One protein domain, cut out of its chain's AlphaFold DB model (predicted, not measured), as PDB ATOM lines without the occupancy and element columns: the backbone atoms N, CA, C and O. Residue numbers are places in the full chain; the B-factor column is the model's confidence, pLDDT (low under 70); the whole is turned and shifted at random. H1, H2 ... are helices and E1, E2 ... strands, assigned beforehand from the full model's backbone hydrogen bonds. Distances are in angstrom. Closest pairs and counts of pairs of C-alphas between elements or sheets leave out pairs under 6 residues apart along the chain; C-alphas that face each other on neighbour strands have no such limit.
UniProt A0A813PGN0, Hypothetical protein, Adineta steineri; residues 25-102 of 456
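AT A GLANCE: This is residues 25 to 102 of the 456 residues of the protein "Hypothetical protein" of Adineta steineri (UniProt A0A813PGN0). What is the main picture? There is little regular structure: a body rich in loops holds two small strand hairpins, E1-E2 and E3-E4, close together, and residues 34 to 40 stick out from it. What makes it up? The 78 printed residues include H1, E1, E2, E3 and E4 in that order, mostly strand, with only 22 residues in named elements; both two-stranded sheets are antiparallel. How large is it? It is compact, with a radius of gyration of the C-alphas of 12.6 A and spans of 34 by 28 by 19 A.

HOW THE PARTS SIT: Where is H1? H1, residues 32 to 35, is apart from E2, residues 64 to 66; too short for an O i to N i+4 pair, it has its one O i to N i+3 pair within range. How do strands pair? E1, residues 59 to 61, and E2 form an antiparallel hairpin at 143 degrees, with N 59 and O 66 within hydrogen-bond range at 3.0 A. E3, residues 82 to 87, and E4, residues 93 to 98, form another at 147 degrees, with N 85 and O 95 within range at 2.9 A. How near are the hairpins? The closest C-alphas of E1 and E4, Phe 59 and Ala 93, are 5.8 A apart.

IN THESE COORDINATES: Where does H1 begin? C-alpha 32 is at (92.411, 221.983, 183.909). How long are E3 and E4? E3 measures 13.6 A and E4 13.2 A, ending at C-alpha 98, (75.821, 228.826, 190.340).

THE WHOLE: Is it continuous? The printed part has no cut; the links H1 to E1 and E2 to E3 are long. Where is confidence low? The pLDDT is under 70 at residues 25 to 45 and 77 to 78.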
ATOM      1  N   THR A  25      86.569 227.825 168.778       43.47
ATOM      2  CA  THR A  25      87.989 227.473 168.874       43.47
ATOM      3  C   THR A  25      88.372 227.038 170.297       43.47
ATOM      4  O   THR A  25      89.541 227.089 170.669       43.47
ATOM      5  N   CYS A  26      87.388 226.683 171.127       49.09
ATOM      6  CA  CYS A  26      87.579 226.217 172.488       49.09
ATOM      7  C   CYS A  26      87.201 224.740 172.571       49.09
ATOM      8  O   CYS A  26      86.155 224.328 172.070       49.09
ATOM      9  N   SER A  27      88.069 223.936 173.177       45.78
ATOM     10  CA  SER A  27      87.782 222.525 173.422       45.78
ATOM     11  C   SER A  27      86.836 222.419 174.617       45.78
ATOM     12  O   SER A  27      87.069 223.031 175.659       45.78
ATOM     13  N   TYR A  28      85.782 221.610 174.497       49.38
ATOM     14  CA  TYR A  28      84.895 221.234 175.608       49.38
ATOM     15  C   TYR A  28      85.573 220.227 176.557       49.38
ATOM     16  O   TYR A  28      84.998 219.203 176.910       49.38
ATOM     17  N   MET A  29      86.814 220.495 176.969       44.59
ATOM     18  CA  MET A  29      87.491 219.706 177.995       44.59
ATOM     19  C   MET A  29      87.473 220.494 179.294       44.59
ATOM     20  O   MET A  29      88.125 221.520 179.453       44.59
ATOM     21  N   TRP A  30      86.627 220.049 180.215       52.75
ATOM     22  CA  TRP A  30      86.398 220.698 181.502       52.75
ATOM     23  C   TRP A  30      87.342 220.131 182.562       52.75
ATOM     24  O   TRP A  30      86.916 219.728 183.647       52.75
ATOM     25  N   ASP A  31      88.619 220.034 182.202       53.12
ATOM     26  CA  ASP A  31      89.659 219.448 183.036       53.12
ATOM     27  C   ASP A  31      90.963 220.257 182.947       53.12
ATOM     28  O   ASP A  31      91.788 220.018 182.067       53.12
ATOM     29  N   PRO A  32      91.172 221.215 183.861       45.75
ATOM     30  CA  PRO A  32      92.411 221.983 183.909       45.75
ATOM     31  C   PRO A  32      93.604 221.183 184.449       45.75
ATOM     32  O   PRO A  32      94.745 221.606 184.263       45.75
ATOM     33  N   VAL A  33      93.381 220.056 185.137       45.59
ATOM     34  CA  VAL A  33      94.461 219.280 185.771       45.59
ATOM     35  C   VAL A  33      95.227 218.480 184.719       45.59
ATOM     36  O   VAL A  33      96.452 218.395 184.788       45.59
ATOM     37  N   PHE A  34      94.535 217.974 183.696       47.88
ATOM     38  CA  PHE A  34      95.174 217.278 182.573       47.88
ATOM     39  C   PHE A  34      96.003 218.204 181.668       47.88
ATOM     40  O   PHE A  34      96.942 217.746 181.018       47.88
ATOM     41  N   GLU A  35      95.713 219.506 181.649       46.94
ATOM     42  CA  GLU A  35      96.345 220.455 180.722       46.94
ATOM     43  C   GLU A  35      97.482 221.285 181.321       46.94
ATOM     44  O   GLU A  35      98.284 221.847 180.573       46.94
ATOM     45  N   ALA A  36      97.626 221.307 182.652       45.88
ATOM     46  CA  ALA A  36      98.724 222.005 183.330       45.88
ATOM     47  C   ALA A  36     100.125 221.463 182.960       45.88
ATOM     48  O   ALA A  36     101.127 222.134 183.199       45.88
ATOM     49  N   ASN A  37     100.198 220.282 182.336       45.28
ATOM     50  CA  ASN A  37     101.437 219.656 181.868       45.28
ATOM     51  C   ASN A  37     101.735 219.893 180.367       45.28
ATOM     52  O   ASN A  37     102.683 219.311 179.838       45.28
ATOM     53  N   SER A  38     100.957 220.731 179.665       49.59
ATOM     54  CA  SER A  38     101.183 221.089 178.253       49.59
ATOM     55  C   SER A  38     101.865 222.455 178.113       49.59
ATOM     56  O   SER A  38     101.450 223.437 178.720       49.59
ATOM     57  N   ALA A  39     102.863 222.556 177.227       50.56
ATOM     58  CA  ALA A  39     103.494 223.829 176.854       50.56
ATOM     59  C   ALA A  39     102.541 224.801 176.116       50.56
ATOM     60  O   ALA A  39     102.917 225.944 175.858       50.56
ATOM     61  N   ASN A  40     101.329 224.353 175.762       50.66
ATOM     62  CA  ASN A  40     100.273 225.163 175.155       50.66
ATOM     63  C   ASN A  40      98.890 224.607 175.578       50.66
ATOM     64  O   ASN A  40      98.406 223.657 174.952       50.66
ATOM     65  N   PRO A  41      98.266 225.115 176.656       52.84
ATOM     66  CA  PRO A  41      96.933 224.675 177.064       52.84
ATOM     67  C   PRO A  41      95.878 225.189 176.063       52.84
ATOM     68  O   PRO A  41      95.931 226.364 175.679       52.84
ATOM     69  N   PRO A  42      94.939 224.357 175.581       51.50
ATOM     70  CA  PRO A  42      93.847 224.828 174.738       51.50
ATOM     71  C   PRO A  42      92.952 225.843 175.462       51.50
ATOM     72  O   PRO A  42      92.778 225.852 176.679       51.50
ATOM     73  N   THR A  43      92.356 226.739 174.679       50.78
ATOM     74  CA  THR A  43      91.399 227.732 175.170       50.78
ATOM     75  C   THR A  43      90.154 227.037 175.728       50.78
ATOM     76  O   THR A  43      89.398 226.440 174.966       50.78
ATOM     77  N   MET A  44      89.916 227.131 177.041       55.38
ATOM     78  CA  MET A  44      88.679 226.650 177.670       55.38
ATOM     79  C   MET A  44      87.485 227.521 177.256       55.38
ATOM     80  O   MET A  44      87.596 228.746 177.157       55.38
ATOM     81  N   CYS A  45      86.324 226.905 177.023       64.44
ATOM     82  CA  CYS A  45      85.109 227.671 176.750       64.44
ATOM     83  C   CYS A  45      84.683 228.476 177.998       64.44
ATOM     84  O   CYS A  45      84.824 227.974 179.116       64.44
ATOM     85  N   PRO A  46      84.144 229.704 177.839       72.75
ATOM     86  CA  PRO A  46      83.669 230.499 178.968       72.75
ATOM     87  C   PRO A  46      82.617 229.734 179.772       72.75
ATOM     88  O   PRO A  46      81.632 229.256 179.209       72.75
ATOM     89  N   VAL A  47      82.803 229.638 181.089       77.38
ATOM     90  CA  VAL A  47      81.812 229.011 181.968       77.38
ATOM     91  C   VAL A  47      80.711 230.022 182.266       77.38
ATOM     92  O   VAL A  47      80.971 231.110 182.785       77.38
ATOM     93  N   THR A  48      79.476 229.668 181.922       85.56
ATOM     94  CA  THR A  48      78.285 230.477 182.196       85.56
ATOM     95  C   THR A  48      77.586 230.008 183.461       85.56
ATOM     96  O   THR A  48      77.604 228.820 183.786       85.56
ATOM     97  N   THR A  49      76.908 230.918 184.143       87.75
ATOM     98  CA  THR A  49      76.119 230.626 185.338       87.75
ATOM     99  C   THR A  49      74.639 230.481 185.001       87.75
ATOM    100  O   THR A  49      74.177 230.938 183.953       87.75
ATOM    101  N   THR A  50      73.859 229.886 185.902       85.31
ATOM    102  CA  THR A  50      72.394 229.789 185.763       85.31
ATOM    103  C   THR A  50      71.709 231.160 185.751       85.31
ATOM    104  O   THR A  50      70.606 231.294 185.231       85.31
ATOM    105  N   SER A  51      72.382 232.199 186.261       86.50
ATOM    106  CA  SER A  51      71.956 233.602 186.172       86.50
ATOM    107  C   SER A  51      72.350 234.296 184.859       86.50
ATOM    108  O   SER A  51      72.092 235.489 184.713       86.50
ATOM    109  N   GLY A  52      73.002 233.595 183.924       86.81
ATOM    110  CA  GLY A  52      73.466 234.146 182.644       86.81
ATOM    111  C   GLY A  52      74.763 234.961 182.721       86.81
ATOM    112  O   GLY A  52      75.143 235.600 181.742       86.81
ATOM    113  N   SER A  53      75.454 234.957 183.864       90.38
ATOM    114  CA  SER A  53      76.748 235.625 184.044       90.38
ATOM    115  C   SER A  53      77.899 234.728 183.576       90.38
ATOM    116  O   SER A  53      77.745 233.514 183.462       90.38
ATOM    117  N   THR A  54      79.071 235.306 183.315       89.38
ATOM    118  CA  THR A  54      80.294 234.548 183.004       89.38
ATOM    119  C   THR A  54      81.184 234.474 184.238       89.38
ATOM    120  O   THR A  54      81.370 235.479 184.924       89.38
ATOM    121  N   CYS A  55      81.729 233.293 184.521       87.06
ATOM    122  CA  CYS A  55      82.687 233.102 185.601       87.06
ATOM    123  C   CYS A  55      84.009 233.829 185.311       87.06
ATOM    124  O   CYS A  55      84.503 233.815 184.182       87.06
ATOM    125  N   VAL A  56      84.608 234.408 186.348       90.12
ATOM    126  CA  VAL A  56      85.928 235.041 186.313       90.12
ATOM    127  C   VAL A  56      86.929 234.097 186.968       90.12
ATOM    128  O   VAL A  56      86.806 233.810 188.154       90.12
ATOM    129  N   PHE A  57      87.920 233.628 186.209       83.69
ATOM    130  CA  PHE A  57      89.011 232.784 186.706       83.69
ATOM    131  C   PHE A  57      90.380 233.436 186.433       83.69
ATOM    132  O   PHE A  57      90.522 234.116 185.415       83.69
ATOM    133  N   PRO A  58      91.402 233.174 187.268       88.50
ATOM    134  CA  PRO A  58      91.310 232.536 188.585       88.50
ATOM    135  C   PRO A  58      90.691 233.474 189.634       88.50
ATOM    136  O   PRO A  58      90.728 234.694 189.478       88.50
ATOM    137  N   PHE A  59      90.164 232.915 190.724       90.81
ATOM    138  CA  PHE A  59      89.698 233.694 191.877       90.81
ATOM    139  C   PHE A  59      90.104 233.051 193.208       90.81
ATOM    140  O   PHE A  59      90.221 231.834 193.315       90.81
ATOM    141  N   GLY A  60      90.300 233.870 194.236       91.12
ATOM    142  CA  GLY A  60      90.581 233.461 195.608       91.12
ATOM    143  C   GLY A  60      89.315 233.362 196.458       91.12
ATOM    144  O   GLY A  60      88.426 234.212 196.379       91.12
ATOM    145  N   TYR A  61      89.226 232.334 197.298       91.88
ATOM    146  CA  TYR A  61      88.208 232.225 198.343       91.88
ATOM    147  C   TYR A  61      88.717 231.367 199.503       91.88
ATOM    148  O   TYR A  61      89.276 230.297 199.278       91.88
ATOM    149  N   ASN A  62      88.547 231.838 200.746       89.12
ATOM    150  CA  ASN A  62      89.036 231.168 201.961       89.12
ATOM    151  C   ASN A  62      90.511 230.715 201.881       89.12
ATOM    152  O   ASN A  62      90.879 229.661 202.392       89.12
ATOM    153  N   GLY A  63      91.366 231.511 201.227       87.56
ATOM    154  CA  GLY A  63      92.796 231.217 201.076       87.56
ATOM    155  C   GLY A  63      93.146 230.197 199.985       87.56
ATOM    156  O   GLY A  63      94.321 229.883 199.822       87.56
ATOM    157  N   VAL A  64      92.166 229.709 199.219       84.31
ATOM    158  CA  VAL A  64      92.362 228.784 198.092       84.31
ATOM    159  C   VAL A  64      92.106 229.516 196.776       84.31
ATOM    160  O   VAL A  64      91.156 230.290 196.666       84.31
ATOM    161  N   THR A  65      92.961 229.288 195.775       85.19
ATOM    162  CA  THR A  65      92.775 229.822 194.417       85.19
ATOM    163  C   THR A  65      92.074 228.786 193.548       85.19
ATOM    164  O   THR A  65      92.551 227.662 193.419       85.19
ATOM    165  N   TYR A  66      90.967 229.179 192.929       77.75
ATOM    166  CA  TYR A  66      90.151 228.344 192.058       77.75
ATOM    167  C   TYR A  66      90.287 228.791 190.602       77.75
ATOM    168  O   TYR A  66      90.142 229.970 190.275       77.75
ATOM    169  N   THR A  67      90.539 227.833 189.715       78.31
ATOM    170  CA  THR A  67      90.563 228.006 188.250       78.31
ATOM    171  C   THR A  67      89.325 227.407 187.572       78.31
ATOM    172  O   THR A  67      89.187 227.477 186.355       78.31
ATOM    173  N   THR A  68      88.414 226.837 188.364       77.25
ATOM    174  CA  THR A  68      87.149 226.218 187.949       77.25
ATOM    175  C   THR A  68      86.043 226.555 188.939       77.25
ATOM    176  O   THR A  68      86.292 227.141 189.994       77.25
ATOM    177  N   CYS A  69      84.807 226.157 188.627       82.75
ATOM    178  CA  CYS A  69      83.738 226.134 189.620       82.75
ATOM    179  C   CYS A  69      84.152 225.322 190.852       82.75
ATOM    180  O   CYS A  69      85.066 224.507 190.784       82.75
ATOM    181  N   THR A  70      83.491 225.537 191.980       82.31
ATOM    182  CA  THR A  70      83.776 224.812 193.221       82.31
ATOM    183  C   THR A  70      82.498 224.560 193.999       82.31
ATOM    184  O   THR A  70      81.609 225.411 194.051       82.31
ATOM    185  N   VAL A  71      82.404 223.390 194.629       81.69
ATOM    186  CA  VAL A  71      81.340 223.066 195.593       81.69
ATOM    187  C   VAL A  71      81.637 223.613 196.997       81.69
ATOM    188  O   VAL A  71      80.791 223.533 197.883       81.69
ATOM    189  N   GLN A  72      82.822 224.202 197.204       83.44
ATOM    190  CA  GLN A  72      83.259 224.824 198.461       83.44
ATOM    191  C   GLN A  72      82.978 226.338 198.511       83.44
ATOM    192  O   GLN A  72      83.655 227.076 199.222       83.44
ATOM    193  N   GLY A  73      82.009 226.817 197.727       83.62
ATOM    194  CA  GLY A  73      81.592 228.218 197.714       83.62
ATOM    195  C   GLY A  73      80.821 228.647 198.976       83.62
ATOM    196  O   GLY A  73      80.495 227.818 199.830       83.62
ATOM    197  N   PRO A  74      80.481 229.943 199.092       81.94
ATOM    198  CA  PRO A  74      79.816 230.515 200.267       81.94
ATOM    199  C   PRO A  74      78.440 229.911 200.578       81.94
ATOM    200  O   PRO A  74      78.019 229.940 201.730       81.94
ATOM    201  N   ASN A  75      77.756 229.334 199.583       75.12
ATOM    202  CA  ASN A  75      76.475 228.648 199.753       75.12
ATOM    203  C   ASN A  75      76.592 227.189 199.287       75.12
ATOM    204  O   ASN A  75      76.066 226.830 198.235       75.12
ATOM    205  N   ASN A  76      77.281 226.350 200.064       70.06
ATOM    206  CA  ASN A  76      77.471 224.923 199.768       70.06
ATOM    207  C   ASN A  76      76.262 224.035 200.131       70.06
ATOM    208  O   ASN A  76      76.329 222.810 199.997       70.06
ATOM    209  N   ALA A  77      75.147 224.627 200.576       63.25
ATOM    210  CA  ALA A  77      73.905 223.904 200.808       63.25
ATOM    211  C   ALA A  77      73.482 223.206 199.501       63.25
ATOM    212  O   ALA A  77      73.271 223.856 198.480       63.25
ATOM    213  N   ASN A  78      73.376 221.875 199.535       67.94
ATOM    214  CA  ASN A  78      73.084 221.000 198.388       67.94
ATOM    215  C   ASN A  78      74.219 220.804 197.363       67.94
ATOM    216  O   ASN A  78      73.933 220.294 196.275       67.94
ATOM    217  N   TYR A  79      75.466 221.164 197.696       73.44
ATOM    218  CA  TYR A  79      76.667 220.907 196.881       73.44
ATOM    219  C   TYR A  79      76.596 221.440 195.438       73.44
ATOM    220  O   TYR A  79      77.144 220.847 194.513       73.44
ATOM    221  N   GLN A  80      75.908 222.565 195.228       82.19
ATOM    222  CA  GLN A  80      75.834 223.187 193.908       82.19
ATOM    223  C   GLN A  80      77.162 223.887 193.565       82.19
ATOM    224  O   GLN A  80      77.608 224.736 194.342       82.19
ATOM    225  N   PRO A  81      77.790 223.581 192.416       81.69
ATOM    226  CA  PRO A  81      79.051 224.201 192.027       81.69
ATOM    227  C   PRO A  81      78.854 225.684 191.692       81.69
ATOM    228  O   PRO A  81      77.943 226.059 190.952       81.69
ATOM    229  N   GLN A  82      79.719 226.537 192.232       88.31
ATOM    230  CA  GLN A  82      79.659 227.995 192.107       88.31
ATOM    231  C   GLN A  82      80.988 228.559 191.606       88.31
ATOM    232  O   GLN A  82      82.043 227.953 191.784       88.31
ATOM    233  N   CYS A  83      80.943 229.741 191.003       89.69
ATOM    234  CA  CYS A  83      82.127 230.491 190.598       89.69
ATOM    235  C   CYS A  83      81.984 231.973 190.957       89.69
ATOM    236  O   CYS A  83      80.871 232.474 191.154       89.69
ATOM    237  N   ALA A  84      83.115 232.680 190.996       92.44
ATOM    238  CA  ALA A  84      83.115 234.130 191.082       92.44
ATOM    239  C   ALA A  84      82.597 234.740 189.771       92.44
ATOM    240  O   ALA A  84      83.077 234.398 188.693       92.44
ATOM    241  N   ILE A  85      81.648 235.667 189.861       94.25
ATOM    242  CA  ILE A  85      81.208 236.513 188.733       94.25
ATOM    243  C   ILE A  85      81.804 237.925 188.814       94.25
ATOM    244  O   ILE A  85      81.689 238.709 187.876       94.25
ATOM    245  N   ALA A  86      82.451 238.244 189.936       93.56
ATOM    246  CA  ALA A  86      83.285 239.418 190.128       93.56
ATOM    247  C   ALA A  86      84.367 239.102 191.171       93.56
ATOM    248  O   ALA A  86      84.137 238.313 192.094       93.56
ATOM    249  N   ILE A  87      85.531 239.734 191.025       95.06
ATOM    250  CA  ILE A  87      86.657 239.643 191.959       95.06
ATOM    251  C   ILE A  87      87.037 241.037 192.473       95.06
ATOM    252  O   ILE A  87      86.722 242.043 191.835       95.06
ATOM    253  N   ASP A  88      87.666 241.110 193.643       93.56
ATOM    254  CA  ASP A  88      88.235 242.336 194.207       93.56
ATOM    255  C   ASP A  88      89.668 242.604 193.695       93.56
ATOM    256  O   ASP A  88      90.213 241.865 192.875       93.56
ATOM    257  N   SER A  89      90.302 243.674 194.187       93.38
ATOM    258  CA  SER A  89      91.674 244.053 193.808       93.38
ATOM    259  C   SER A  89      92.750 243.043 194.225       93.38
ATOM    260  O   SER A  89      93.878 243.134 193.750       93.38
ATOM    261  N   ASN A  90      92.422 242.107 195.117       91.69
ATOM    262  CA  ASN A  90      93.303 241.044 195.594       91.69
ATOM    263  C   ASN A  90      92.972 239.694 194.931       91.69
ATOM    264  O   ASN A  90      93.409 238.652 195.414       91.69
ATOM    265  N   ASN A  91      92.198 239.710 193.837       90.38
ATOM    266  CA  ASN A  91      91.674 238.543 193.132       90.38
ATOM    267  C   ASN A  91      90.739 237.652 193.962       90.38
ATOM    268  O   ASN A  91      90.488 236.518 193.561       90.38
ATOM    269  N   ASN A  92      90.186 238.122 195.083       93.12
ATOM    270  CA  ASN A  92      89.211 237.341 195.846       93.12
ATOM    271  C   ASN A  92      87.808 237.514 195.280       93.12
ATOM    272  O   ASN A  92      87.433 238.595 194.833       93.12
ATOM    273  N   ALA A  93      87.008 236.458 195.333       92.62
ATOM    274  CA  ALA A  93      85.637 236.479 194.852       92.62
ATOM    275  C   ALA A  93      84.771 237.458 195.662       92.62
ATOM    276  O   ALA A  93      84.548 237.266 196.859       92.62
ATOM    277  N   SER A  94      84.245 238.485 194.993       93.06
ATOM    278  CA  SER A  94      83.375 239.510 195.584       93.06
ATOM    279  C   SER A  94      81.889 239.274 195.291       93.06
ATOM    280  O   SER A  94      81.034 239.717 196.055       93.06
ATOM    281  N   ALA A  95      81.570 238.529 194.228       92.94
ATOM    282  CA  ALA A  95      80.217 238.080 193.907       92.94
ATOM    283  C   ALA A  95      80.240 236.668 193.308       92.94
ATOM    284  O   ALA A  95      81.181 236.312 192.600       92.94
ATOM    285  N   TRP A  96      79.187 235.885 193.558       92.81
ATOM    286  CA  TRP A  96      79.104 234.463 193.212       92.81
ATOM    287  C   TRP A  96      77.811 234.126 192.482       92.81
ATOM    288  O   TRP A  96      76.771 234.727 192.746       92.81
ATOM    289  N   SER A  97      77.862 233.126 191.607       91.25
ATOM    290  CA  SER A  97      76.662 232.513 191.036       91.25
ATOM    291  C   SER A  97      76.897 231.030 190.728       91.25
ATOM    292  O   SER A  97      78.036 230.558 190.706       91.25
ATOM    293  N   VAL A  98      75.806 230.279 190.563       88.56
ATOM    294  CA  VAL A  98      75.821 228.826 190.340       88.56
ATOM    295  C   VAL A  98      76.228 228.537 188.903       88.56
ATOM    296  O   VAL A  98      75.653 229.091 187.968       88.56
ATOM    297  N   CYS A  99      77.209 227.662 188.721       85.88
ATOM    298  CA  CYS A  99      77.674 227.262 187.403       85.88
ATOM    299  C   CYS A  99      76.608 226.459 186.661       85.88
ATOM    300  O   CYS A  99      75.930 225.613 187.245       85.88
ATOM    301  N   ASN A 100      76.484 226.698 185.359       84.19
ATOM    302  CA  ASN A 100      75.737 225.803 184.493       84.19
ATOM    303  C   ASN A 100      76.557 224.522 184.289       84.19
ATOM    304  O   ASN A 100      77.689 224.595 183.803       84.19
ATOM    305  N   VAL A 101      76.000 223.373 184.674       77.12
ATOM    306  CA  VAL A 101      76.694 222.079 184.653       77.12
ATOM    307  C   VAL A 101      75.956 221.037 183.790       77.12
ATOM    308  O   VAL A 101      74.731 221.075 183.726       77.12
ATOM    309  N   PRO A 102      76.669 220.096 183.133       73.25
ATOM    310  CA  PRO A 102      76.122 219.042 182.287       73.25
ATOM    311  C   PRO A 102      75.301 218.044 183.090       73.25
ATOM    312  O   PRO A 102      74.411 217.389 182.562       73.25
TER     313      PRO A 102